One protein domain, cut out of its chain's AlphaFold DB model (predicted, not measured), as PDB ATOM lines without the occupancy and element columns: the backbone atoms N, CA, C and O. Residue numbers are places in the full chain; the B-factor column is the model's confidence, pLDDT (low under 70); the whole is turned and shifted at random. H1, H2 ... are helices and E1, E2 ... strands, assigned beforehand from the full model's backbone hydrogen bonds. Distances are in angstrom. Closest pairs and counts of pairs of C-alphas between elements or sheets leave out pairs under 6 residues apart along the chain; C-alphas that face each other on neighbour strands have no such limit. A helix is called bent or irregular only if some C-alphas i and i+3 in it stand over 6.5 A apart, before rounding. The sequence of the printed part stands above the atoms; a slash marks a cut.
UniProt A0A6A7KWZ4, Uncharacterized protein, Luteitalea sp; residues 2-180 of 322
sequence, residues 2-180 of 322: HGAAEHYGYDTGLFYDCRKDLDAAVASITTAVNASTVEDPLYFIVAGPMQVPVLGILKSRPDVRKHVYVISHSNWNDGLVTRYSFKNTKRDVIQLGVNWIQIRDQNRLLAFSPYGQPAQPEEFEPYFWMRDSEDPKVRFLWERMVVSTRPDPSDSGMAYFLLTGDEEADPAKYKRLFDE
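What this domain is: This is residues 2 to 180 of the 322 residues of an uncharacterized protein of Luteitalea sp (UniProt A0A6A7KWZ4). Two lobes sit side by side: one is a small three-stranded sheet, E1 E2 E3, with H2, H3, H4, H5 and H6 gathered about it, and the other is a group of three helices, H8, H9 and H11, with H1 next to residues 137 to 140 of H9. H10 lies between the lobes, over the sheet and near H11, and the short H7 is on the way from E3 to the second lobe. The printed part has 179 residues with eleven named helices and three named strands, in the order H1 H2 E1 H3 H4 E2 H5 H6 E3 H7 H8 H9 H10 H11; the sheet, in the order E1 E2 E3, is all parallel. The class is mostly helix, and the whole is compact, with a radius of gyration of the C-alphas of 17.3 A and spans of 49 by 38 by 33 A.

Where its parts are: The strands are E1, residues 42 to 45, 9.5 A long, with C-alpha 42 at (17.529, -1.829, 9.883); E2, residues 68 to 72, 12.9 A; and E3, residues 99 to 102, 9.6 A. Before E1 come H1, residues 2 to 8, 10.1 A, beginning at C-alpha 2 at (2.639, -19.416, 1.371), and H2, residues 22 to 35, 20.1 A, the longest helix. Between E1 and E2 lie H3, residues 51 to 59, 12.5 A, and H4, residues 62 to 67, 10.3 A. Between E2 and E3 lie H5, residues 75 to 78, and H6, residues 90 to 94. After E3 come H7, residues 107 to 110; H8, residues 121 to 132, 15.0 A; H9, residues 136 to 147, 16.4 A; H10, residues 156 to 164, 12.3 A; and H11, residues 171 to 178, 10.1 A, ending at C-alpha 178 at (20.478, -18.465, -7.929). H8 is irregular, with C-alphas 126 and 129 7.6 A apart, and H4 only just, with C-alphas 63 and 66 7.0 A apart.

How they stand to each other: E1 and E2 are parallel at 16 degrees, with N 44 and O 69 2.8 A apart, within hydrogen-bond range. E2 and E3 are parallel at 16 degrees, with N 70 and O 99 2.8 A apart, also within range. E1, H3 H4, E2 and E2, H5 H6, E3 are strand-helix-strand units, parallel neighbour strands with helices between, each with a right-handed crossover. H10 is on the sheet at a height of 9.3 A, its closest C-alphas to E2 being Met 158 and Ser 72, 6.6 A. H2, H4 and H6 only graze the sheet. H2 touches H3 at a steep tilt of 50 degrees, the same way, closest at C-alphas Val 26 and Gly 56, 4.5 A. H3 touches H6, closest at C-alphas Val 54 and Val 93, 5.6 A. H5 and H6 only just touch, with 3 pairs of C-alphas within 8 A, closest at Asp 78 and Lys 90, 5.4 A. H10 and H11 are near each other, with 5 pairs of C-alphas within 10 A. H7 is close to H11 but not clearly touching, closest at C-alphas Leu 110 and Pro 171, 6.7 A. H11 touches residues 126 to 130 of H8, closest at C-alphas Pro 171 and Pro 126, 6.2 A, at a shallow tilt of 22 degrees, the same way. H8 and H9 form a helical hairpin at a shallow tilt of 19 degrees, opposite ways, closest at C-alphas Arg 131 and Arg 139, 5.3 A. H1 and H9 only just touch, with 3 pairs of C-alphas within 8 A, closest at His 7 and Lys 137, 6.1 A. H2 and H8 are apart. In H1, H2, H3, H6, H9, H10 and H11 every O i to N i+4 pair is within hydrogen-bond range; H4 has 0 of 2, with 2 of 3 O i to N i+3 pairs, H8 has 2 of 8, with 6 of 9, and H5 and H7 are too short for an O i to N i+4 pair.

The domain as a whole: The two C-alphas farthest apart are those of Asp 63 and Glu 122, 50.4 A. The printed part has no cut. The links H1 to H2, with 13 residues, and H5 to H6, with 11, are long. The mean pLDDT of the printed part is 93.9; residue 2 and residues 80 to 84 are under 70.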
ATOM      1  N   HIS A   2       1.808 -18.349   0.787       67.75
ATOM      2  CA  HIS A   2       2.639 -19.416   1.371       67.75
ATOM      3  C   HIS A   2       3.700 -20.039   0.449       67.75
ATOM      4  O   HIS A   2       4.694 -20.527   0.959       67.75
ATOM      5  N   GLY A   3       3.578 -19.938  -0.884       81.12
ATOM      6  CA  GLY A   3       4.513 -20.616  -1.799       81.12
ATOM      7  C   GLY A   3       5.990 -20.246  -1.592       81.12
ATOM      8  O   GLY A   3       6.820 -21.122  -1.401       81.12
ATOM      9  N   ALA A   4       6.340 -18.956  -1.554       83.75
ATOM     10  CA  ALA A   4       7.735 -18.568  -1.320       83.75
ATOM     11  C   ALA A   4       8.221 -18.973   0.085       83.75
ATOM     12  O   ALA A   4       9.347 -19.436   0.233       83.75
ATOM     13  N   ALA A   5       7.369 -18.854   1.108       88.62
ATOM     14  CA  ALA A   5       7.725 -19.258   2.463       88.62
ATOM     15  C   ALA A   5       7.992 -20.770   2.557       88.62
ATOM     16  O   ALA A   5       9.013 -21.173   3.100       88.62
ATOM     17  N   GLU A   6       7.149 -21.599   1.945       89.31
ATOM     18  CA  GLU A   6       7.294 -23.058   1.921       89.31
ATOM     19  C   GLU A   6       8.524 -23.505   1.118       89.31
ATOM     20  O   GLU A   6       9.347 -24.271   1.617       89.31
ATOM     21  N   HIS A   7       8.700 -22.992  -0.105       89.94
ATOM     22  CA  HIS A   7       9.803 -23.400  -0.983       89.94
ATOM     23  C   HIS A   7      11.180 -22.984  -0.443       89.94
ATOM     24  O   HIS A   7      12.184 -23.658  -0.702       89.94
ATOM     25  N   TYR A   8      11.249 -21.889   0.316       90.88
ATOM     26  CA  TYR A   8      12.501 -21.366   0.861       90.88
ATOM     27  C   TYR A   8      12.666 -21.579   2.371       90.88
ATOM     28  O   TYR A   8      13.747 -21.315   2.885       90.88
ATOM     29  N   GLY A   9      11.664 -22.137   3.056       92.56
ATOM     30  CA  GLY A   9      11.719 -22.441   4.487       92.56
ATOM     31  C   GLY A   9      11.640 -21.207   5.392       92.56
ATOM     32  O   GLY A   9      12.219 -21.217   6.474       92.56
ATOM     33  N   TYR A  10      10.965 -20.142   4.952       91.88
ATOM     34  CA  TYR A  10      10.752 -18.957   5.784       91.88
ATOM     35  C   TYR A  10       9.612 -19.168   6.780       91.88
ATOM     36  O   TYR A  10       8.602 -19.801   6.466       91.88
ATOM     37  N   ASP A  11       9.742 -18.559   7.958       92.25
ATOM     38  CA  ASP A  11       8.657 -18.494   8.932       92.25
ATOM     39  C   ASP A  11       7.482 -17.687   8.361       92.25
ATOM     40  O   ASP A  11       7.584 -16.488   8.088       92.25
ATOM     41  N   THR A  12       6.340 -18.353   8.189       90.50
ATOM     42  CA  THR A  12       5.114 -17.730   7.681       90.50
ATOM     43  C   THR A  12       4.579 -16.622   8.590       90.50
ATOM     44  O   THR A  12       3.877 -15.745   8.095       90.50
ATOM     45  N   GLY A  13       4.931 -16.620   9.883       90.06
ATOM     46  CA  GLY A  13       4.572 -15.568  10.837       90.06
ATOM     47  C   GLY A  13       5.233 -14.214  10.555       90.06
ATOM     48  O   GLY A  13       4.830 -13.202  11.122       90.06
ATOM     49  N   LEU A  14       6.217 -14.168   9.650       89.94
ATOM     50  CA  LEU A  14       6.865 -12.931   9.209       89.94
ATOM     51  C   LEU A  14       6.142 -12.256   8.030       89.94
ATOM     52  O   LEU A  14       6.470 -11.122   7.682       89.94
ATOM     53  N   PHE A  15       5.164 -12.925   7.407       91.94
ATOM     54  CA  PHE A  15       4.473 -12.424   6.219       91.94
ATOM     55  C   PHE A  15       3.103 -11.855   6.575       91.94
ATOM     56  O   PHE A  15       2.196 -12.578   6.985       91.94
ATOM     57  N   TYR A  16       2.931 -10.559   6.326       93.19
ATOM     58  CA  TYR A  16       1.695  -9.840   6.615       93.19
ATOM     59  C   TYR A  16       1.034  -9.363   5.318       93.19
ATOM     60  O   TYR A  16       1.630  -8.624   4.533       93.19
ATOM     61  N   ASP A  17      -0.221  -9.758   5.095       92.88
ATOM     62  CA  ASP A  17      -1.059  -9.194   4.033       92.88
ATOM     63  C   ASP A  17      -1.647  -7.869   4.519       92.88
ATOM     64  O   ASP A  17      -2.690  -7.839   5.170       92.88
ATOM     65  N   CYS A  18      -0.985  -6.760   4.188       92.88
ATOM     66  CA  CYS A  18      -1.380  -5.423   4.636       92.88
ATOM     67  C   CYS A  18      -2.761  -4.968   4.130       92.88
ATOM     68  O   CYS A  18      -3.286  -3.966   4.613       92.88
ATOM     69  N   ARG A  19      -3.379  -5.692   3.184       91.75
ATOM     70  CA  ARG A  19      -4.772  -5.456   2.778       91.75
ATOM     71  C   ARG A  19      -5.789  -6.171   3.666       91.75
ATOM     72  O   ARG A  19      -6.961  -5.806   3.630       91.75
ATOM     73  N   LYS A  20      -5.373  -7.215   4.384       94.88
ATOM     74  CA  LYS A  20      -6.229  -7.999   5.285       94.88
ATOM     75  C   LYS A  20      -5.988  -7.651   6.746       94.88
ATOM     76  O   LYS A  20      -6.946  -7.581   7.503       94.88
ATOM     77  N   ASP A  21      -4.732  -7.424   7.110       95.50
ATOM     78  CA  ASP A  21      -4.307  -7.116   8.469       95.50
ATOM     79  C   ASP A  21      -3.262  -5.991   8.449       95.50
ATOM     80  O   ASP A  21      -2.046  -6.194   8.534       95.50
ATOM     81  N   LEU A  22      -3.762  -4.771   8.244       95.94
ATOM     82  CA  LEU A  22      -2.934  -3.569   8.213       95.94
ATOM     83  C   LEU A  22      -2.260  -3.318   9.566       95.94
ATOM     84  O   LEU A  22      -1.101  -2.907   9.597       95.94
ATOM     85  N   ASP A  23      -2.965  -3.561  10.671       97.75
ATOM     86  CA  ASP A  23      -2.451  -3.286  12.011       97.75
ATOM     87  C   ASP A  23      -1.271  -4.193  12.354       97.75
ATOM     88  O   ASP A  23      -0.254  -3.685  12.836       97.75
ATOM     89  N   ALA A  24      -1.340  -5.489  12.034       97.31
ATOM     90  CA  ALA A  24      -0.216  -6.397  12.238       97.31
ATOM     91  C   ALA A  24       0.989  -6.042  11.350       97.31
ATOM     92  O   ALA A  24       2.121  -6.007  11.837       97.31
ATOM     93  N   ALA A  25       0.764  -5.686  10.077       97.06
ATOM     94  CA  ALA A  25       1.838  -5.236   9.185       97.06
ATOM     95  C   ALA A  25       2.541  -3.973   9.722       97.06
ATOM     96  O   ALA A  25       3.769  -3.895   9.766       97.06
ATOM     97  N   VAL A  26       1.759  -2.992  10.181       98.19
ATOM     98  CA  VAL A  26       2.270  -1.748  10.770       98.19
ATOM     99  C   VAL A  26       3.003  -2.014  12.088       98.19
ATOM    100  O   VAL A  26       4.066  -1.433  12.321       98.19
ATOM    101  N   ALA A  27       2.479  -2.892  12.946       98.31
ATOM    102  CA  ALA A  27       3.116  -3.270  14.206       98.31
ATOM    103  C   ALA A  27       4.452  -4.000  13.983       98.31
ATOM    104  O   ALA A  27       5.421  -3.728  14.697       98.31
ATOM    105  N   SER A  28       4.527  -4.860  12.964       97.94
ATOM    106  CA  SER A  28       5.758  -5.547  12.563       97.94
ATOM    107  C   SER A  28       6.853  -4.551  12.161       97.94
ATOM    108  O   SER A  28       7.937  -4.557  12.748       97.94
ATOM    109  N   ILE A  29       6.543  -3.597  11.270       98.38
ATOM    110  CA  ILE A  29       7.489  -2.533  10.877       98.38
ATOM    111  C   ILE A  29       7.892  -1.684  12.087       98.38
ATOM    112  O   ILE A  29       9.074  -1.417  12.288       98.38
ATOM    113  N   THR A  30       6.926  -1.286  12.921       98.75
ATOM    114  CA  THR A  30       7.189  -0.484  14.130       98.75
ATOM    115  C   THR A  30       8.186  -1.188  15.052       98.75
ATOM    116  O   THR A  30       9.102  -0.558  15.579       98.75
ATOM    117  N   THR A  31       8.018  -2.499  15.238       98.56
ATOM    118  CA  THR A  31       8.888  -3.330  16.077       98.56
ATOM    119  C   THR A  31      10.295  -3.411  15.497       98.56
ATOM    120  O   THR A  31      11.252  -3.162  16.226       98.56
ATOM    121  N   ALA A  32      10.423  -3.670  14.192       98.44
ATOM    122  CA  ALA A  32      11.716  -3.722  13.515       98.44
ATOM    123  C   ALA A  32      12.462  -2.379  13.596       98.44
ATOM    124  O   ALA A  32      13.640  -2.347  13.939       98.44
ATOM    125  N   VAL A  33      11.773  -1.254  13.363       98.81
ATOM    126  CA  VAL A  33      12.381   0.081  13.492       98.81
ATOM    127  C   VAL A  33      12.832   0.338  14.932       98.81
ATOM    128  O   VAL A  33      13.953   0.787  15.155       98.81
ATOM    129  N   ASN A  34      12.002   0.005  15.922       98.81
ATOM    130  CA  ASN A  34      12.334   0.180  17.339       98.81
ATOM    131  C   ASN A  34      13.502  -0.695  17.822       98.81
ATOM    132  O   ASN A  34      14.064  -0.395  18.877       98.81
ATOM    133  N   ALA A  35      13.828  -1.767  17.103       98.56
ATOM    134  CA  ALA A  35      14.965  -2.630  17.397       98.56
ATOM    135  C   ALA A  35      16.278  -2.125  16.772       98.56
ATOM    136  O   ALA A  35      17.340  -2.552  17.212       98.56
ATOM    137  N   SER A  36      16.215  -1.214  15.793       98.44
ATOM    138  CA  SER A  36      17.408  -0.727  15.091       98.44
ATOM    139  C   SER A  36      18.358   0.058  16.001       98.44
ATOM    140  O   SER A  36      17.940   0.863  16.841       98.44
ATOM    141  N   THR A  37      19.654  -0.179  15.813       97.94
ATOM    142  CA  THR A  37      20.758   0.470  16.532       97.94
ATOM    143  C   THR A  37      21.878   0.838  15.558       97.94
ATOM    144  O   THR A  37      21.800   0.528  14.373       97.94
ATOM    145  N   VAL A  38      22.927   1.515  16.031       95.25
ATOM    146  CA  VAL A  38      24.089   1.808  15.178       95.25
ATOM    147  C   VAL A  38      24.890   0.542  14.851       95.25
ATOM    148  O   VAL A  38      25.429   0.440  13.754       95.25
ATOM    149  N   GLU A  39      24.939  -0.434  15.762       96.88
ATOM    150  CA  GLU A  39      25.608  -1.722  15.544       96.88
ATOM    151  C   GLU A  39      24.752  -2.730  14.761       96.88
ATOM    152  O   GLU A  39      25.302  -3.600  14.088       96.88
ATOM    153  N   ASP A  40      23.426  -2.610  14.843       97.69
ATOM    154  CA  ASP A  40      22.445  -3.449  14.144       97.69
ATOM    155  C   ASP A  40      21.382  -2.566  13.465       97.69
ATOM    156  O   ASP A  40      20.273  -2.381  13.991       97.69
ATOM    157  N   PRO A  41      21.740  -1.907  12.346       97.69
ATOM    158  CA  PRO A  41      20.826  -1.031  11.633       97.69
ATOM    159  C   PRO A  41      19.766  -1.826  10.866       97.69
ATOM    160  O   PRO A  41      20.013  -2.914  10.344       97.69
ATOM    161  N   LEU A  42      18.580  -1.236  10.709       98.56
ATOM    162  CA  LEU A  42      17.529  -1.829   9.883       98.56
ATOM    163  C   LEU A  42      17.695  -1.395   8.425       98.56
ATOM    164  O   LEU A  42      17.492  -0.227   8.099       98.56
ATOM    165  N   TYR A  43      17.944  -2.348   7.531       98.38
ATOM    166  CA  TYR A  43      17.814  -2.139   6.088       98.38
ATOM    167  C   TYR A  43      16.404  -2.510   5.631       98.38
ATOM    168  O   TYR A  43      16.039  -3.683   5.563       98.38
ATOM    169  N   PHE A  44      15.595  -1.498   5.325       98.06
ATOM    170  CA  PHE A  44      14.205  -1.662   4.925       98.06
ATOM    171  C   PHE A  44      14.063  -1.497   3.409       98.06
ATOM    172  O   PHE A  44      14.082  -0.388   2.885       98.06
ATOM    173  N   ILE A  45      13.917  -2.609   2.690       97.44
ATOM    174  CA  ILE A  45      13.656  -2.594   1.245       97.44
ATOM    175  C   ILE A  45      12.181  -2.280   1.015       97.44
ATOM    176  O   ILE A  45      11.309  -2.989   1.523       97.44
ATOM    177  N   VAL A  46      11.900  -1.234   0.240       95.19
ATOM    178  CA  VAL A  46      10.531  -0.787  -0.005       95.19
ATOM    179  C   VAL A  46      10.273  -0.662  -1.502       95.19
ATOM    180  O   VAL A  46      10.797   0.220  -2.174       95.19
ATOM    181  N   ALA A  47       9.378  -1.518  -1.990       89.06
ATOM    182  CA  ALA A  47       8.742  -1.413  -3.296       89.06
ATOM    183  C   ALA A  47       7.243  -1.131  -3.119       89.06
ATOM    184  O   ALA A  47       6.615  -1.595  -2.164       89.06
ATOM    185  N   GLY A  48       6.640  -0.390  -4.047       86.50
ATOM    186  CA  GLY A  48       5.200  -0.122  -4.011       86.50
ATOM    187  C   GLY A  48       4.778   1.025  -3.073       86.50
ATOM    188  O   GLY A  48       5.562   1.933  -2.816       86.50
ATOM    189  N   PRO A  49       3.493   1.125  -2.674       88.75
ATOM    190  CA  PRO A  49       2.966   2.319  -2.001       88.75
ATOM    191  C   PRO A  49       3.604   2.618  -0.638       88.75
ATOM    192  O   PRO A  49       3.719   1.735   0.207       88.75
ATOM    193  N   MET A  50       3.890   3.895  -0.361       93.50
ATOM    194  CA  MET A  50       4.553   4.316   0.887       93.50
ATOM    195  C   MET A  50       3.646   4.338   2.124       93.50
ATOM    196  O   MET A  50       4.135   4.523   3.232       93.50
ATOM    197  N   GLN A  51       2.335   4.119   1.979       94.12
ATOM    198  CA  GLN A  51       1.381   4.225   3.093       94.12
ATOM    199  C   GLN A  51       1.747   3.334   4.289       94.12
ATOM    200  O   GLN A  51       1.714   3.795   5.427       94.12
ATOM    201  N   VAL A  52       2.060   2.057   4.048       96.00
ATOM    202  CA  VAL A  52       2.373   1.097   5.118       96.00
ATOM    203  C   VAL A  52       3.744   1.396   5.750       96.00
ATOM    204  O   VAL A  52       3.791   1.488   6.980       96.00
ATOM    205  N   PRO A  53       4.820   1.652   4.969       97.12
ATOM    206  CA  PRO A  53       6.078   2.181   5.497       97.12
ATOM    207  C   PRO A  53       5.905   3.422   6.380       97.12
ATOM    208  O   PRO A  53       6.388   3.430   7.511       97.12
ATOM    209  N   VAL A  54       5.163   4.435   5.912       97.88
ATOM    210  CA  VAL A  54       4.913   5.671   6.670       97.88
ATOM    211  C   VAL A  54       4.229   5.371   7.997       97.88
ATOM    212  O   VAL A  54       4.695   5.838   9.030       97.88
ATOM    213  N   LEU A  55       3.164   4.566   8.008       98.12
ATOM    214  CA  LEU A  55       2.448   4.243   9.247       98.12
ATOM    215  C   LEU A  55       3.333   3.500  10.258       98.12
ATOM    216  O   LEU A  55       3.274   3.808  11.449       98.12
ATOM    217  N   GLY A  56       4.146   2.545   9.802       98.38
ATOM    218  CA  GLY A  56       5.059   1.796  10.668       98.38
ATOM    219  C   GLY A  56       6.177   2.664  11.247       98.38
ATOM    220  O   GLY A  56       6.406   2.666  12.455       98.38
ATOM    221  N   ILE A  57       6.837   3.461  10.403       98.62
ATOM    222  CA  ILE A  57       7.918   4.351  10.843       98.62
ATOM    223  C   ILE A  57       7.360   5.462  11.742       98.62
ATOM    224  O   ILE A  57       7.949   5.760  12.778       98.62
ATOM    225  N   LEU A  58       6.200   6.041  11.425       98.31
ATOM    226  CA  LEU A  58       5.587   7.100  12.232       98.31
ATOM    227  C   LEU A  58       5.257   6.633  13.659       98.31
ATOM    228  O   LEU A  58       5.441   7.405  14.600       98.31
ATOM    229  N   LYS A  59       4.812   5.380  13.834       98.56
ATOM    230  CA  LYS A  59       4.526   4.782  15.154       98.56
ATOM    231  C   LYS A  59       5.782   4.375  15.939       98.56
ATOM    232  O   LYS A  59       5.682   4.094  17.133       98.56
ATOM    233  N   SER A  60       6.949   4.328  15.299       98.69
ATOM    234  CA  SER A  60       8.221   4.013  15.958       98.69
ATOM    235  C   SER A  60       8.776   5.191  16.766       98.69
ATOM    236  O   SER A  60       8.359   6.340  16.581       98.69
ATOM    237  N   ARG A  61       9.757   4.930  17.636       98.31
ATOM    238  CA  ARG A  61      10.449   5.970  18.404       98.31
ATOM    239  C   ARG A  61      11.288   6.866  17.470       98.31
ATOM    240  O   ARG A  61      12.061   6.336  16.678       98.31
ATOM    241  N   PRO A  62      11.171   8.205  17.529       98.19
ATOM    242  CA  PRO A  62      11.901   9.093  16.618       98.19
ATOM    243  C   PRO A  62      13.431   9.008  16.692       98.19
ATOM    244  O   PRO A  62      14.098   9.148  15.673       98.19
ATOM    245  N   ASP A  63      13.995   8.764  17.873       97.69
ATOM    246  CA  ASP A  63      15.439   8.783  18.132       97.69
ATOM    247  C   ASP A  63      16.212   7.640  17.457       97.69
ATOM    248  O   ASP A  63      17.406   7.796  17.193       97.69
ATOM    249  N   VAL A  64      15.540   6.529  17.131       98.12
ATOM    250  CA  VAL A  64      16.165   5.369  16.471       98.12
ATOM    251  C   VAL A  64      16.074   5.404  14.946       98.12
ATOM    252  O   VAL A  64      16.799   4.679  14.278       98.12
ATOM    253  N   ARG A  65      15.224   6.257  14.360       97.88
ATOM    254  CA  ARG A  65      14.946   6.256  12.907       97.88
ATOM    255  C   ARG A  65      16.175   6.549  12.048       97.88
ATOM    256  O   ARG A  65      16.280   6.024  10.946       97.88
ATOM    257  N   LYS A  66      17.144   7.285  12.596       96.25
ATOM    258  CA  LYS A  66      18.464   7.529  11.992       96.25
ATOM    259  C   LYS A  66      19.303   6.260  11.770       96.25
ATOM    260  O   LYS A  66      20.320   6.329  11.094       96.25
ATOM    261  N   HIS A  67      18.910   5.126  12.352       97.69
ATOM    262  CA  HIS A  67      19.529   3.811  12.155       97.69
ATOM    263  C   HIS A  67      18.769   2.944  11.138       97.69
ATOM    264  O   HIS A  67      19.087   1.771  10.950       97.69
ATOM    265  N   VAL A  68      17.749   3.508  10.484       98.44
ATOM    266  CA  VAL A  68      16.966   2.840   9.444       98.44
ATOM    267  C   VAL A  68      17.405   3.349   8.077       98.44
ATOM    268  O   VAL A  68      17.366   4.550   7.811       98.44
ATOM    269  N   TYR A  69      17.767   2.424   7.196       98.38
ATOM    270  CA  TYR A  69      18.143   2.674   5.810       98.38
ATOM    271  C   TYR A  69      17.043   2.134   4.900       98.38
ATOM    272  O   TYR A  69      16.892   0.922   4.743       98.38
ATOM    273  N   VAL A  70      16.250   3.029   4.316       98.25
ATOM    274  CA  VAL A  70      15.157   2.672   3.408       98.25
ATOM    275  C   VAL A  70      15.685   2.624   1.982       98.25
ATOM    276  O   VAL A  70      16.082   3.653   1.445       98.25
ATOM    277  N   ILE A  71      15.694   1.442   1.367       98.19
ATOM    278  CA  ILE A  71      16.232   1.221   0.019       98.19
ATOM    279  C   ILE A  71      15.082   1.172  -0.987       98.19
ATOM    280  O   ILE A  71      14.161   0.366  -0.830       98.19
ATOM    281  N   SER A  72      15.167   2.006  -2.025       96.94
ATOM    282  CA  SER A  72      14.268   1.998  -3.185       96.94
ATOM    283  C   SER A  72      15.032   2.264  -4.489       96.94
ATOM    284  O   SER A  72      16.094   2.885  -4.478       96.94
ATOM    285  N   HIS A  73      14.495   1.814  -5.627       94.75
ATOM    286  CA  HIS A  73      15.076   2.043  -6.955       94.75
ATOM    287  C   HIS A  73      14.215   2.873  -7.912       94.75
ATOM    288  O   HIS A  73      14.707   3.285  -8.959       94.75
ATOM    289  N   SER A  74      12.936   3.104  -7.606       88.56
ATOM    290  CA  SER A  74      11.987   3.635  -8.589       88.56
ATOM    291  C   SER A  74      11.429   4.994  -8.187       88.56
ATOM    292  O   SER A  74      10.995   5.189  -7.052       88.56
ATOM    293  N   ASN A  75      11.325   5.898  -9.162       87.12
ATOM    294  CA  ASN A  75      10.578   7.149  -9.020       87.12
ATOM    295  C   ASN A  75       9.058   6.930  -8.883       87.12
ATOM    296  O   ASN A  75       8.303   7.851  -8.586       87.12
ATOM    297  N   TRP A  76       8.574   5.695  -9.048       87.00
ATOM    298  CA  TRP A  76       7.182   5.336  -8.783       87.00
ATOM    299  C   TRP A  76       6.764   5.691  -7.346       87.00
ATOM    300  O   TRP A  76       5.617   6.070  -7.103       87.00
ATOM    301  N   ASN A  77       7.700   5.625  -6.388       86.56
ATOM    302  CA  ASN A  77       7.441   5.974  -4.989       86.56
ATOM    303  C   ASN A  77       7.288   7.483  -4.745       86.56
ATOM    304  O   ASN A  77       6.862   7.875  -3.657       86.56
ATOM    305  N   ASP A  78       7.546   8.321  -5.746       82.75
ATOM    306  CA  ASP A  78       7.455   9.784  -5.637       82.75
ATOM    307  C   ASP A  78       6.007  10.266  -5.595       82.75
ATOM    308  O   ASP A  78       5.735  11.437  -5.356       82.75
ATOM    309  N   GLY A  79       5.054   9.350  -5.782       73.00
ATOM    310  CA  GLY A  79       3.635   9.664  -5.827       73.00
ATOM    311  C   GLY A  79       3.119   9.940  -7.239       73.00
ATOM    312  O   GLY A  79       1.971  10.341  -7.408       73.00
ATOM    313  N   LEU A  80       3.964   9.742  -8.255       62.94
ATOM    314  CA  LEU A  80       3.821  10.362  -9.572       62.94
ATOM    315  C   LEU A  80       3.386   9.371 -10.647       62.94
ATOM    316  O   LEU A  80       4.077   9.161 -11.646       62.94
ATOM    317  N   VAL A  81       2.220   8.744 -10.460       64.19
ATOM    318  CA  VAL A  81       1.678   7.805 -11.454       64.19
ATOM    319  C   VAL A  81       0.266   8.168 -11.890       64.19
ATOM    320  O   VAL A  81      -0.618   8.459 -11.092       64.19
ATOM    321  N   THR A  82       0.030   8.100 -13.197       58.34
ATOM    322  CA  THR A  82      -1.203   8.577 -13.847       58.34
ATOM    323  C   THR A  82      -2.470   7.808 -13.467       58.34
ATOM    324  O   THR A  82      -3.570   8.261 -13.767       58.34
ATOM    325  N   ARG A  83      -2.346   6.631 -12.842       66.69
ATOM    326  CA  ARG A  83      -3.466   5.710 -12.572       66.69
ATOM    327  C   ARG A  83      -3.630   5.336 -11.099       66.69
ATOM    328  O   ARG A  83      -4.443   4.469 -10.791       66.69
ATOM    329  N   TYR A  84      -2.866   5.948 -10.200       69.44
ATOM    330  CA  TYR A  84      -2.944   5.655  -8.773       69.44
ATOM    331  C   TYR A  84      -2.702   6.929  -7.969       69.44
ATOM    332  O   TYR A  84      -1.706   7.615  -8.167       69.44
ATOM    333  N   SER A  85      -3.627   7.243  -7.062       75.75
ATOM    334  CA  SER A  85      -3.459   8.349  -6.124       75.75
ATOM    335  C   SER A  85      -2.787   7.826  -4.864       75.75
ATOM    336  O   SER A  85      -3.307   6.944  -4.175       75.75
ATOM    337  N   PHE A  86      -1.614   8.371  -4.572       79.56
ATOM    338  CA  PHE A  86      -0.894   8.072  -3.351       79.56
ATOM    339  C   PHE A  86      -1.364   8.978  -2.223       79.56
ATOM    340  O   PHE A  86      -1.371  10.197  -2.358       79.56
ATOM    341  N   LYS A  87      -1.709   8.376  -1.083       86.06
ATOM    342  CA  LYS A  87      -1.866   9.117   0.176       86.06
ATOM    343  C   LYS A  87      -0.525   9.548   0.755       86.06
ATOM    344  O   LYS A  87      -0.457  10.580   1.406       86.06
ATOM    345  N   ASN A  88       0.503   8.731   0.529       91.94
ATOM    346  CA  ASN A  88       1.861   8.996   0.965       91.94
ATOM    347  C   ASN A  88       2.873   8.698  -0.140       91.94
ATOM    348  O   ASN A  88       2.711   7.720  -0.877       91.94
ATOM    349  N   THR A  89       3.925   9.505  -0.196       91.62
ATOM    350  CA  THR A  89       5.042   9.437  -1.148       91.62
ATOM    351  C   THR A  89       6.357   9.173  -0.418       91.62
ATOM    352  O   THR A  89       6.400   9.121   0.815       91.62
ATOM    353  N   LYS A  90       7.463   9.004  -1.156       92.81
ATOM    354  CA  LYS A  90       8.786   8.837  -0.539       92.81
ATOM    355  C   LYS A  90       9.171  10.025   0.341       92.81
ATOM    356  O   LYS A  90       9.883   9.845   1.325       92.81
ATOM    357  N   ARG A  91       8.670  11.231   0.039       92.88
ATOM    358  CA  ARG A  91       8.937  12.434   0.842       92.88
ATOM    359  C   ARG A  91       8.396  12.293   2.253       92.88
ATOM    360  O   ARG A  91       9.104  12.642   3.192       92.88
ATOM    361  N   ASP A  92       7.212  11.704   2.404       95.44
ATOM    362  CA  ASP A  92       6.652  11.431   3.726       95.44
ATOM    363  C   ASP A  92       7.538  10.467   4.519       95.44
ATOM    364  O   ASP A  92       7.652  10.607   5.727       95.44
ATOM    365  N   VAL A  93       8.197   9.507   3.858       96.75
ATOM    366  CA  VAL A  93       9.147   8.597   4.514       96.75
ATOM    367  C   VAL A  93      10.421   9.338   4.921       96.75
ATOM    368  O   VAL A  93      10.827   9.249   6.078       96.75
ATOM    369  N   ILE A  94      11.023  10.109   4.008       95.88
ATOM    370  CA  ILE A  94      12.243  10.897   4.261       95.88
ATOM    371  C   ILE A  94      12.047  11.848   5.451       95.88
ATOM    372  O   ILE A  94      12.894  11.921   6.341       95.88
ATOM    373  N   GLN A  95      10.899  12.529   5.519       96.00
ATOM    374  CA  GLN A  95      10.577  13.479   6.589       96.00
ATOM    375  C   GLN A  95      10.434  12.837   7.977       96.00
ATOM    376  O   GLN A  95      10.453  13.548   8.982       96.00
ATOM    377  N   LEU A  96      10.335  11.506   8.070       97.19
ATOM    378  CA  LEU A  96      10.311  10.811   9.358       97.19
ATOM    379  C   LEU A  96      11.699  10.658   9.991       97.19
ATOM    380  O   LEU A  96      11.761  10.217  11.141       97.19
ATOM    381  N   GLY A  97      12.777  11.043   9.296       95.38
ATOM    382  CA  GLY A  97      14.148  11.033   9.821       95.38
ATOM    383  C   GLY A  97      14.894   9.713   9.614       95.38
ATOM    384  O   GLY A  97      15.739   9.361  10.433       95.38
ATOM    385  N   VAL A  98      14.552   8.969   8.558       97.25
ATOM    386  CA  VAL A  98      15.279   7.765   8.113       97.25
ATOM    387  C   VAL A  98      16.292   8.110   7.019       97.25
ATOM    388  O   VAL A  98      16.160   9.136   6.351       97.25
ATOM    389  N   ASN A  99      17.262   7.230   6.778       97.00
ATOM    390  CA  ASN A  99      18.191   7.366   5.656       97.00
ATOM    391  C   ASN A  99      17.546   6.799   4.388       97.00
ATOM    392  O   ASN A  99      17.363   5.589   4.272       97.00
ATOM    393  N   TRP A 100      17.191   7.653   3.427       97.12
ATOM    394  CA  TRP A 100      16.687   7.195   2.130       97.12
ATOM    395  C   TRP A 100      17.837   6.876   1.175       97.12
ATOM    396  O   TRP A 100      18.676   7.727   0.866       97.12
ATOM    397  N   ILE A 101      17.858   5.638   0.693       97.25
ATOM    398  CA  ILE A 101      18.865   5.092  -0.211       97.25
ATOM    399  C   ILE A 101      18.197   4.856  -1.559       97.25
ATOM    400  O   ILE A 101      17.584   3.816  -1.806       97.25
ATOM    401  N   GLN A 102      18.317   5.851  -2.434       95.88
ATOM    402  CA  GLN A 102      17.889   5.730  -3.817       95.88
ATOM    403  C   GLN A 102      19.005   5.071  -4.626       95.88
ATOM    404  O   GLN A 102      20.078   5.651  -4.801       95.88
ATOM    405  N   ILE A 103      18.747   3.871  -5.129       96.56
ATOM    406  CA  ILE A 103      19.618   3.222  -6.111       96.56
ATOM    407  C   ILE A 103      19.107   3.482  -7.528       96.56
ATOM    408  O   ILE A 103      17.964   3.911  -7.724       96.56
ATOM    409  N   ARG A 104      19.954   3.214  -8.524       95.00
ATOM    410  CA  ARG A 104      19.582   3.251  -9.943       95.00
ATOM    411  C   ARG A 104      18.359   2.386 -10.203       95.00
ATOM    412  O   ARG A 104      18.214   1.313  -9.619       95.00
ATOM    413  N   ASP A 105      17.543   2.809 -11.162       94.50
ATOM    414  CA  ASP A 105      16.372   2.045 -11.568       94.50
ATOM    415  C   ASP A 105      16.752   0.645 -12.081       94.50
ATOM    416  O   ASP A 105      17.365   0.481 -13.140       94.50
ATOM    417  N   GLN A 106      16.349  -0.369 -11.313       96.12
ATOM    418  CA  GLN A 106      16.577  -1.779 -11.600       96.12
ATOM    419  C   GLN A 106      15.740  -2.299 -12.781       96.12
ATOM    420  O   GLN A 106      16.096  -3.322 -13.365       96.12
ATOM    421  N   ASN A 107      14.688  -1.587 -13.217       94.25
ATOM    422  CA  ASN A 107      13.939  -1.961 -14.425       94.25
ATOM    423  C   ASN A 107      14.836  -1.997 -15.669       94.25
ATOM    424  O   ASN A 107      14.633  -2.829 -16.546       94.25
ATOM    425  N   ARG A 108      15.863  -1.136 -15.731       94.75
ATOM    426  CA  ARG A 108      16.738  -0.974 -16.904       94.75
ATOM    427  C   ARG A 108      17.384  -2.275 -17.383       94.75
ATOM    428  O   ARG A 108      17.605  -2.424 -18.580       94.75
ATOM    429  N   LEU A 109      17.749  -3.158 -16.455       96.94
ATOM    430  CA  LEU A 109      18.471  -4.400 -16.751       96.94
ATOM    431  C   LEU A 109      17.684  -5.660 -16.388       96.94
ATOM    432  O   LEU A 109      18.100  -6.752 -16.767       96.94
ATOM    433  N   LEU A 110      16.571  -5.522 -15.663       97.31
ATOM    434  CA  LEU A 110      15.790  -6.659 -15.185       97.31
ATOM    435  C   LEU A 110      14.378  -6.733 -15.778       97.31
ATOM    436  O   LEU A 110      13.811  -7.821 -15.781       97.31
ATOM    437  N   ALA A 111      13.811  -5.649 -16.311       95.75
ATOM    438  CA  ALA A 111      12.488  -5.675 -16.932       95.75
ATOM    439  C   ALA A 111      12.603  -5.749 -18.462       95.75
ATOM    440  O   ALA A 111      13.100  -4.822 -19.098       95.75
ATOM    441  N   PHE A 112      12.104  -6.835 -19.059       95.31
ATOM    442  CA  PHE A 112      12.231  -7.088 -20.506       95.31
ATOM    443  C   PHE A 112      10.926  -6.942 -21.294       95.31
ATOM    444  O   PHE A 112      10.876  -7.304 -22.463       95.31
ATOM    445  N   SER A 113       9.879  -6.381 -20.681       93.44
ATOM    446  CA  SER A 113       8.622  -6.071 -21.370       93.44
ATOM    447  C   SER A 113       8.046  -4.713 -20.958       93.44
ATOM    448  O   SER A 113       8.289  -4.253 -19.833       93.44
ATOM    449  N   PRO A 114       7.238  -4.052 -21.812       87.19
ATOM    450  CA  PRO A 114       6.552  -2.816 -21.455       87.19
ATOM    451  C   PRO A 114       5.637  -2.964 -20.234       87.19
ATOM    452  O   PRO A 114       4.967  -3.977 -20.032       87.19
ATOM    453  N   TYR A 115       5.564  -1.914 -19.415       83.25
ATOM    454  CA  TYR A 115       4.654  -1.887 -18.273       83.25
ATOM    455  C   TYR A 115       3.184  -1.832 -18.719       83.25
ATOM    456  O   TYR A 115       2.810  -1.056 -19.600       83.25
ATOM    457  N   GLY A 116       2.328  -2.612 -18.055       80.50
ATOM    458  CA  GLY A 116       0.876  -2.589 -18.260       80.50
ATOM    459  C   GLY A 116       0.366  -3.416 -19.444       80.50
ATOM    460  O   GLY A 116      -0.815  -3.309 -19.772       80.50
ATOM    461  N   GLN A 117       1.220  -4.232 -20.066       85.62
ATOM    462  CA  GLN A 117       0.842  -5.193 -21.105       85.62
ATOM    463  C   GLN A 117       1.413  -6.580 -20.762       85.62
ATOM    464  O   GLN A 117       2.496  -6.649 -20.176       85.62
ATOM    465  N   PRO A 118       0.703  -7.678 -21.086       89.94
ATOM    466  CA  PRO A 118       1.281  -9.015 -21.010       89.94
ATOM    467  C   PRO A 118       2.496  -9.121 -21.930       89.94
ATOM    468  O   PRO A 118       2.458  -8.627 -23.059       89.94
ATOM    469  N   ALA A 119       3.548  -9.773 -21.447       94.81
ATOM    470  CA  ALA A 119       4.762  -9.974 -22.219       94.81
ATOM    471  C   ALA A 119       4.575 -11.012 -23.340       94.81
ATOM    472  O   ALA A 119       3.822 -11.979 -23.189       94.81
ATOM    473  N   GLN A 120       5.282 -10.823 -24.452       95.06
ATOM    474  CA  GLN A 120       5.428 -11.831 -25.500       95.06
ATOM    475  C   GLN A 120       6.361 -12.958 -25.029       95.06
ATOM    476  O   GLN A 120       7.240 -12.715 -24.200       95.06
ATOM    477  N   PRO A 121       6.212 -14.194 -25.539       93.38
ATOM    478  CA  PRO A 121       7.057 -15.319 -25.137       93.38
ATOM    479  C   PRO A 121       8.564 -15.048 -25.253       93.38
ATOM    480  O   PRO A 121       9.330 -15.486 -24.396       93.38
ATOM    481  N   GLU A 122       8.987 -14.310 -26.278       95.81
ATOM    482  CA  GLU A 122      10.390 -13.984 -26.546       95.81
ATOM    483  C   GLU A 122      10.972 -13.026 -25.495       95.81
ATOM    484  O   GLU A 122      12.152 -13.100 -25.175       95.81
ATOM    485  N   GLU A 123      10.146 -12.176 -24.879       96.81
ATOM    486  CA  GLU A 123      10.590 -11.242 -23.833       96.81
ATOM    487  C   GLU A 123      11.023 -11.973 -22.548       96.81
ATOM    488  O   GLU A 123      11.756 -11.417 -21.731       96.81
ATOM    489  N   PHE A 124      10.618 -13.236 -22.364       97.50
ATOM    490  CA  PHE A 124      11.061 -14.073 -21.245       97.50
ATOM    491  C   PHE A 124      12.417 -14.756 -21.478       97.50
ATOM    492  O   PHE A 124      12.953 -15.340 -20.531       97.50
ATOM    493  N   GLU A 125      12.978 -14.699 -22.693       97.81
ATOM    494  CA  GLU A 125      14.231 -15.377 -23.061       97.81
ATOM    495  C   GLU A 125      15.376 -15.156 -22.052       97.81
ATOM    496  O   GLU A 125      16.001 -16.148 -21.658       97.81
ATOM    497  N   PRO A 126      15.617 -13.932 -21.527       98.00
ATOM    498  CA  PRO A 126      16.694 -13.695 -20.562       98.00
ATOM    499  C   PRO A 126      16.585 -14.520 -19.269       98.00
ATOM    500  O   PRO A 126      17.573 -14.666 -18.546       98.00
ATOM    501  N   TYR A 127      15.408 -15.080 -18.978       98.25
ATOM    502  CA  TYR A 127      15.117 -15.873 -17.785       98.25
ATOM    503  C   TYR A 127      14.818 -17.351 -18.072       98.25
ATOM    504  O   TYR A 127      14.459 -18.080 -17.147       98.25
ATOM    505  N   PHE A 128      15.007 -17.852 -19.300       98.25
ATOM    506  CA  PHE A 128      14.798 -19.279 -19.601       98.25
ATOM    507  C   PHE A 128      15.700 -20.215 -18.792       98.25
ATOM    508  O   PHE A 128      15.299 -21.333 -18.489       98.25
ATOM    509  N   TRP A 129      16.858 -19.748 -18.325       98.44
ATOM    510  CA  TRP A 129      17.666 -20.520 -17.381       98.44
ATOM    511  C   TRP A 129      16.912 -20.836 -16.077       98.44
ATOM    512  O   TRP A 129      17.169 -21.872 -15.477       98.44
ATOM    513  N   MET A 130      15.953 -20.001 -15.643       98.38
ATOM    514  CA  MET A 130      15.118 -20.312 -14.479       98.38
ATOM    515  C   MET A 130      14.126 -21.441 -14.785       98.38
ATOM    516  O   MET A 130      13.893 -22.295 -13.933       98.38
ATOM    517  N   ARG A 131      13.557 -21.454 -16.001       97.81
ATOM    518  CA  ARG A 131      12.671 -22.522 -16.503       97.81
ATOM    519  C   ARG A 131      13.402 -23.860 -16.551       97.81
ATOM    520  O   ARG A 131      12.845 -24.878 -16.146       97.81
ATOM    521  N   ASP A 132      14.637 -23.823 -17.040       98.25
ATOM    522  CA  ASP A 132      15.446 -25.001 -17.356       98.25
ATOM    523  C   ASP A 132      16.338 -25.455 -16.185       98.25
ATOM    524  O   ASP A 132      16.998 -26.487 -16.284       98.25
ATOM    525  N   SER A 133      16.354 -24.710 -15.072       98.31
ATOM    526  CA  SER A 133      17.164 -25.021 -13.888       98.31
ATOM    527  C   SER A 133      16.814 -26.387 -13.302       98.31
ATOM    528  O   SER A 133      15.639 -26.757 -13.217       98.31
ATOM    529  N   GLU A 134      17.815 -27.121 -12.812       97.81
ATOM    530  CA  GLU A 134      17.613 -28.367 -12.063       97.81
ATOM    531  C   GLU A 134      17.090 -28.119 -10.639       97.81
ATOM    532  O   GLU A 134      16.431 -28.993 -10.064       97.81
ATOM    533  N   ASP A 135      17.275 -26.912 -10.093       97.25
ATOM    534  CA  ASP A 135      16.788 -26.552  -8.764       97.25
ATOM    535  C   ASP A 135      15.273 -26.250  -8.795       97.25
ATOM    536  O   ASP A 135      14.841 -25.261  -9.401       97.25
ATOM    537  N   PRO A 136      14.428 -27.045  -8.104       96.00
ATOM    538  CA  PRO A 136      12.990 -26.788  -8.039       96.00
ATOM    539  C   PRO A 136      12.634 -25.425  -7.430       96.00
ATOM    540  O   PRO A 136      11.578 -24.882  -7.752       96.00
ATOM    541  N   LYS A 137      13.483 -24.845  -6.572       95.88
ATOM    542  CA  LYS A 137      13.265 -23.498  -6.023       95.88
ATOM    543  C   LYS A 137      13.438 -22.431  -7.099       95.88
ATOM    544  O   LYS A 137      12.654 -21.490  -7.156       95.88
ATOM    545  N   VAL A 138      14.416 -22.595  -7.987       97.19
ATOM    546  CA  VAL A 138      14.636 -21.674  -9.112       97.19
ATOM    547  C   VAL A 138      13.510 -21.805 -10.140       97.19
ATOM    548  O   VAL A 138      12.945 -20.790 -10.547       97.19
ATOM    549  N   ARG A 139      13.086 -23.034 -10.474       97.25
ATOM    550  CA  ARG A 139      11.909 -23.249 -11.339       97.25
ATOM    551  C   ARG A 139      10.631 -22.647 -10.757       97.25
ATOM    552  O   ARG A 139       9.822 -22.089 -11.492       97.25
ATOM    553  N   PHE A 140      10.462 -22.680  -9.437       96.12
ATOM    554  CA  PHE A 140       9.341 -22.005  -8.784       96.12
ATOM    555  C   PHE A 140       9.344 -20.483  -9.034       96.12
ATOM    556  O   PHE A 140       8.280 -19.907  -9.271       96.12
ATOM    557  N   LEU A 141      10.510 -19.820  -9.045       95.62
ATOM    558  CA  LEU A 141      10.599 -18.394  -9.399       95.62
ATOM    559  C   LEU A 141      10.154 -18.139 -10.841       95.62
ATOM    560  O   LEU A 141       9.389 -17.202 -11.078       95.62
ATOM    561  N   TRP A 142      10.561 -19.002 -11.778       96.56
ATOM    562  CA  TRP A 142      10.071 -18.961 -13.158       96.56
ATOM    563  C   TRP A 142       8.540 -19.035 -13.214       96.56
ATOM    564  O   TRP A 142       7.901 -18.189 -13.835       96.56
ATOM    565  N   GLU A 143       7.921 -19.980 -12.505       95.75
ATOM    566  CA  GLU A 143       6.459 -20.088 -12.472       95.75
ATOM    567  C   GLU A 143       5.791 -18.816 -11.937       95.75
ATOM    568  O   GLU A 143       4.745 -18.406 -12.438       95.75
ATOM    569  N   ARG A 144       6.374 -18.175 -10.913       94.25
ATOM    570  CA  ARG A 144       5.842 -16.906 -10.386       94.25
ATOM    571  C   ARG A 144       5.979 -15.767 -11.396       94.25
ATOM    572  O   ARG A 144       5.058 -14.959 -11.499       94.25
ATOM    573  N   MET A 145       7.069 -15.735 -12.158       93.81
ATOM    574  CA  MET A 145       7.285 -14.774 -13.243       93.81
ATOM    575  C   MET A 145       6.295 -14.978 -14.400       93.81
ATOM    576  O   MET A 145       5.787 -14.018 -14.972       93.81
ATOM    577  N   VAL A 146       5.939 -16.223 -14.721       94.12
ATOM    578  CA  VAL A 146       4.881 -16.503 -15.707       94.12
ATOM    579  C   VAL A 146       3.518 -16.023 -15.192       94.12
ATOM    580  O   VAL A 146       2.766 -15.395 -15.935       94.12
ATOM    581  N   VAL A 147       3.208 -16.246 -13.909       93.31
ATOM    582  CA  VAL A 147       1.951 -15.784 -13.285       93.31
ATOM    583  C   VAL A 147       1.855 -14.256 -13.222       93.31
ATOM    584  O   VAL A 147       0.757 -13.721 -13.373       93.31
ATOM    585  N   SER A 148       2.966 -13.534 -13.033       90.69
ATOM    586  CA  SER A 148       2.971 -12.062 -13.108       90.69
ATOM    587  C   SER A 148       2.765 -11.541 -14.532       90.69
ATOM    588  O   SER A 148       2.548 -10.342 -14.719       90.69
ATOM    589  N   THR A 149       2.815 -12.423 -15.538       93.50
ATOM    590  CA  THR A 149       2.714 -12.131 -16.976       93.50
ATOM    591  C   THR A 149       3.823 -11.225 -17.512       93.50
ATOM    592  O   THR A 149       3.723 -10.745 -18.643       93.50
ATOM    593  N   ARG A 150       4.879 -10.981 -16.720       93.50
ATOM    594  CA  ARG A 150       5.984 -10.088 -17.085       93.50
ATOM    595  C   ARG A 150       7.339 -10.610 -16.577       93.50
ATOM    596  O   ARG A 150       7.452 -10.925 -15.390       93.50
ATOM    597  N   PRO A 151       8.381 -10.618 -17.429       95.81
ATOM    598  CA  PRO A 151       9.764 -10.890 -17.048       95.81
ATOM    599  C   PRO A 151      10.373  -9.664 -16.355       95.81
ATOM    600  O   PRO A 151      11.189  -8.944 -16.929       95.81
ATOM    601  N   ASP A 152       9.903  -9.390 -15.140       95.25
ATOM    602  CA  ASP A 152      10.242  -8.189 -14.370       95.25
ATOM    603  C   ASP A 152      10.404  -8.525 -12.875       95.25
ATOM    604  O   ASP A 152       9.453  -8.415 -12.097       95.25
ATOM    605  N   PRO A 153      11.593  -8.990 -12.454       95.69
ATOM    606  CA  PRO A 153      11.957  -9.137 -11.056       95.69
ATOM    607  C   PRO A 153      12.695  -7.894 -10.521       95.69
ATOM    608  O   PRO A 153      13.492  -8.039  -9.597       95.69
ATOM    609  N   SER A 154      12.507  -6.697 -11.088       95.81
ATOM    610  CA  SER A 154      13.343  -5.514 -10.798       95.81
ATOM    611  C   SER A 154      13.440  -5.145  -9.311       95.81
ATOM    612  O   SER A 154      14.536  -4.839  -8.844       95.81
ATOM    613  N   ASP A 155      12.361  -5.303  -8.536       95.31
ATOM    614  CA  ASP A 155      12.363  -5.081  -7.079       95.31
ATOM    615  C   ASP A 155      13.434  -5.918  -6.347       95.31
ATOM    616  O   ASP A 155      14.019  -5.479  -5.354       95.31
ATOM    617  N   SER A 156      13.748  -7.121  -6.847       96.00
ATOM    618  CA  SER A 156      14.799  -7.970  -6.263       96.00
ATOM    619  C   SER A 156      16.205  -7.376  -6.412       96.00
ATOM    620  O   SER A 156      17.098  -7.728  -5.640       96.00
ATOM    621  N   GLY A 157      16.396  -6.427  -7.336       97.62
ATOM    622  CA  GLY A 157      17.661  -5.718  -7.526       97.62
ATOM    623  C   GLY A 157      18.055  -4.890  -6.303       97.62
ATOM    624  O   GLY A 157      19.237  -4.745  -6.015       97.62
ATOM    625  N   MET A 158      17.086  -4.440  -5.496       98.12
ATOM    626  CA  MET A 158      17.365  -3.774  -4.216       98.12
ATOM    627  C   MET A 158      17.973  -4.725  -3.180       98.12
ATOM    628  O   MET A 158      18.873  -4.339  -2.436       98.12
ATOM    629  N   ALA A 159      17.511  -5.979  -3.141       96.75
ATOM    630  CA  ALA A 159      18.088  -7.005  -2.273       96.75
ATOM    631  C   ALA A 159      19.474  -7.435  -2.771       96.75
ATOM    632  O   ALA A 159      20.387  -7.626  -1.970       96.75
ATOM    633  N   TYR A 160      19.651  -7.525  -4.094       97.94
ATOM    634  CA  TYR A 160      20.959  -7.759  -4.700       97.94
ATOM    635  C   TYR A 160      21.943  -6.630  -4.359       97.94
ATOM    636  O   TYR A 160      23.054  -6.908  -3.913       97.94
ATOM    637  N   PHE A 161      21.523  -5.367  -4.465       98.06
ATOM    638  CA  PHE A 161      22.306  -4.215  -4.017       98.06
ATOM    639  C   PHE A 161      22.625  -4.291  -2.522       98.06
ATOM    640  O   PHE A 161      23.769  -4.087  -2.137       98.06
ATOM    641  N   LEU A 162      21.662  -4.621  -1.661       97.38
ATOM    642  CA  LEU A 162      21.931  -4.741  -0.227       97.38
ATOM    643  C   LEU A 162      23.011  -5.797   0.062       97.38
ATOM    644  O   LEU A 162      23.870  -5.569   0.908       97.38
ATOM    645  N   LEU A 163      23.009  -6.912  -0.675       96.50
ATOM    646  CA  LEU A 163      24.006  -7.978  -0.548       96.50
ATOM    647  C   LEU A 163      25.381  -7.600  -1.123       96.50
ATOM    648  O   LEU A 163      26.388  -8.119  -0.653       96.50
ATOM    649  N   THR A 164      25.434  -6.762  -2.162       97.00
ATOM    650  CA  THR A 164      26.635  -6.635  -3.010       97.00
ATOM    651  C   THR A 164      27.152  -5.218  -3.222       97.00
ATOM    652  O   THR A 164      28.274  -5.049  -3.681       97.00
ATOM    653  N   GLY A 165      26.336  -4.203  -2.974       96.75
ATOM    654  CA  GLY A 165      26.555  -2.812  -3.365       96.75
ATOM    655  C   GLY A 165      26.542  -2.553  -4.875       96.75
ATOM    656  O   GLY A 165      26.785  -1.423  -5.295       96.75
ATOM    657  N   ASP A 166      26.251  -3.566  -5.690       96.00
ATOM    658  CA  ASP A 166      26.133  -3.465  -7.142       96.00
ATOM    659  C   ASP A 166      24.691  -3.101  -7.530       96.00
ATOM    660  O   ASP A 166      23.739  -3.820  -7.231       96.00
ATOM    661  N   GLU A 167      24.538  -1.956  -8.192       96.06
ATOM    662  CA  GLU A 167      23.254  -1.428  -8.672       96.06
ATOM    663  C   GLU A 167      22.929  -1.859 -10.109       96.06
ATOM    664  O   GLU A 167      21.981  -1.361 -10.717       96.06
ATOM    665  N   GLU A 168      23.740  -2.735 -10.696       96.06
ATOM    666  CA  GLU A 168      23.594  -3.204 -12.071       96.06
ATOM    667  C   GLU A 168      23.307  -4.702 -12.113       96.06
ATOM    668  O   GLU A 168      23.904  -5.434 -12.902       96.06
ATOM    669  N   ALA A 169      22.411  -5.175 -11.246       97.12
ATOM    670  CA  ALA A 169      21.891  -6.532 -11.328       97.12
ATOM    671  C   ALA A 169      21.344  -6.819 -12.739       97.12
ATOM    672  O   ALA A 169      20.670  -5.986 -13.343       97.12
ATOM    673  N   ASP A 170      21.641  -8.006 -13.259       98.06
ATOM    674  CA  ASP A 170      21.214  -8.462 -14.580       98.06
ATOM    675  C   ASP A 170      20.897  -9.976 -14.542       98.06
ATOM    676  O   ASP A 170      21.246 -10.660 -13.566       98.06
ATOM    677  N   PRO A 171      20.250 -10.542 -15.579       98.44
ATOM    678  CA  PRO A 171      19.894 -11.959 -15.596       98.44
ATOM    679  C   PRO A 171      21.089 -12.913 -15.481       98.44
ATOM    680  O   PRO A 171      20.946 -13.990 -14.905       98.44
ATOM    681  N   ALA A 172      22.273 -12.536 -15.973       98.31
ATOM    682  CA  ALA A 172      23.469 -13.372 -15.876       98.31
ATOM    683  C   ALA A 172      24.010 -13.403 -14.438       98.31
ATOM    684  O   ALA A 172      24.349 -14.470 -13.924       98.31
ATOM    685  N   LYS A 173      24.038 -12.257 -13.748       98.19
ATOM    686  CA  LYS A 173      24.354 -12.162 -12.315       98.19
ATOM    687  C   LYS A 173      23.353 -12.964 -11.482       98.19
ATOM    688  O   LYS A 173      23.764 -13.678 -10.570       98.19
ATOM    689  N   TYR A 174      22.068 -12.915 -11.836       98.12
ATOM    690  CA  TYR A 174      21.028 -13.708 -11.178       98.12
ATOM    691  C   TYR A 174      21.192 -15.201 -11.419       98.12
ATOM    692  O   TYR A 174      21.083 -15.964 -10.463       98.12
ATOM    693  N   LYS A 175      21.520 -15.628 -12.641       98.44
ATOM    694  CA  LYS A 175      21.830 -17.032 -12.924       98.44
ATOM    695  C   LYS A 175      22.999 -17.512 -12.067       98.44
ATOM    696  O   LYS A 175      22.884 -18.534 -11.396       98.44
ATOM    697  N   ARG A 176      24.093 -16.746 -12.017       98.31
ATOM    698  CA  ARG A 176      25.250 -17.092 -11.177       98.31
ATOM    699  C   ARG A 176      24.867 -17.251  -9.706       98.31
ATOM    700  O   ARG A 176      25.247 -18.237  -9.083       98.31
ATOM    701  N   LEU A 177      24.089 -16.316  -9.164       97.50
ATOM    702  CA  LEU A 177      23.667 -16.354  -7.765       97.50
ATOM    703  C   LEU A 177      22.682 -17.496  -7.477       97.50
ATOM    704  O   LEU A 177      22.882 -18.273  -6.544       97.50
ATOM    705  N   PHE A 178      21.600 -17.588  -8.246       95.94
ATOM    706  CA  PHE A 178      20.478 -18.465  -7.929       95.94
ATOM    707  C   PHE A 178      20.644 -19.880  -8.462       95.94
ATOM    708  O   PHE A 178      20.258 -20.810  -7.763       95.94
ATOM    709  N   ASP A 179      21.186 -20.061  -9.660       97.25
ATOM    710  CA  ASP A 179      21.303 -21.369 -10.312       97.25
ATOM    711  C   ASP A 179      22.670 -21.996 -10.014       97.25
ATOM    712  O   ASP A 179      22.756 -23.094  -9.471       97.25
ATOM    713  N   GLU A 180      23.747 -21.239 -10.239       97.81
ATOM    714  CA  GLU A 180      25.128 -21.722 -10.059       97.81
ATOM    715  C   GLU A 180      25.629 -21.604  -8.610       97.81
ATOM    716  O   GLU A 180      26.713 -22.086  -8.284       97.81
TER     717      GLU A 180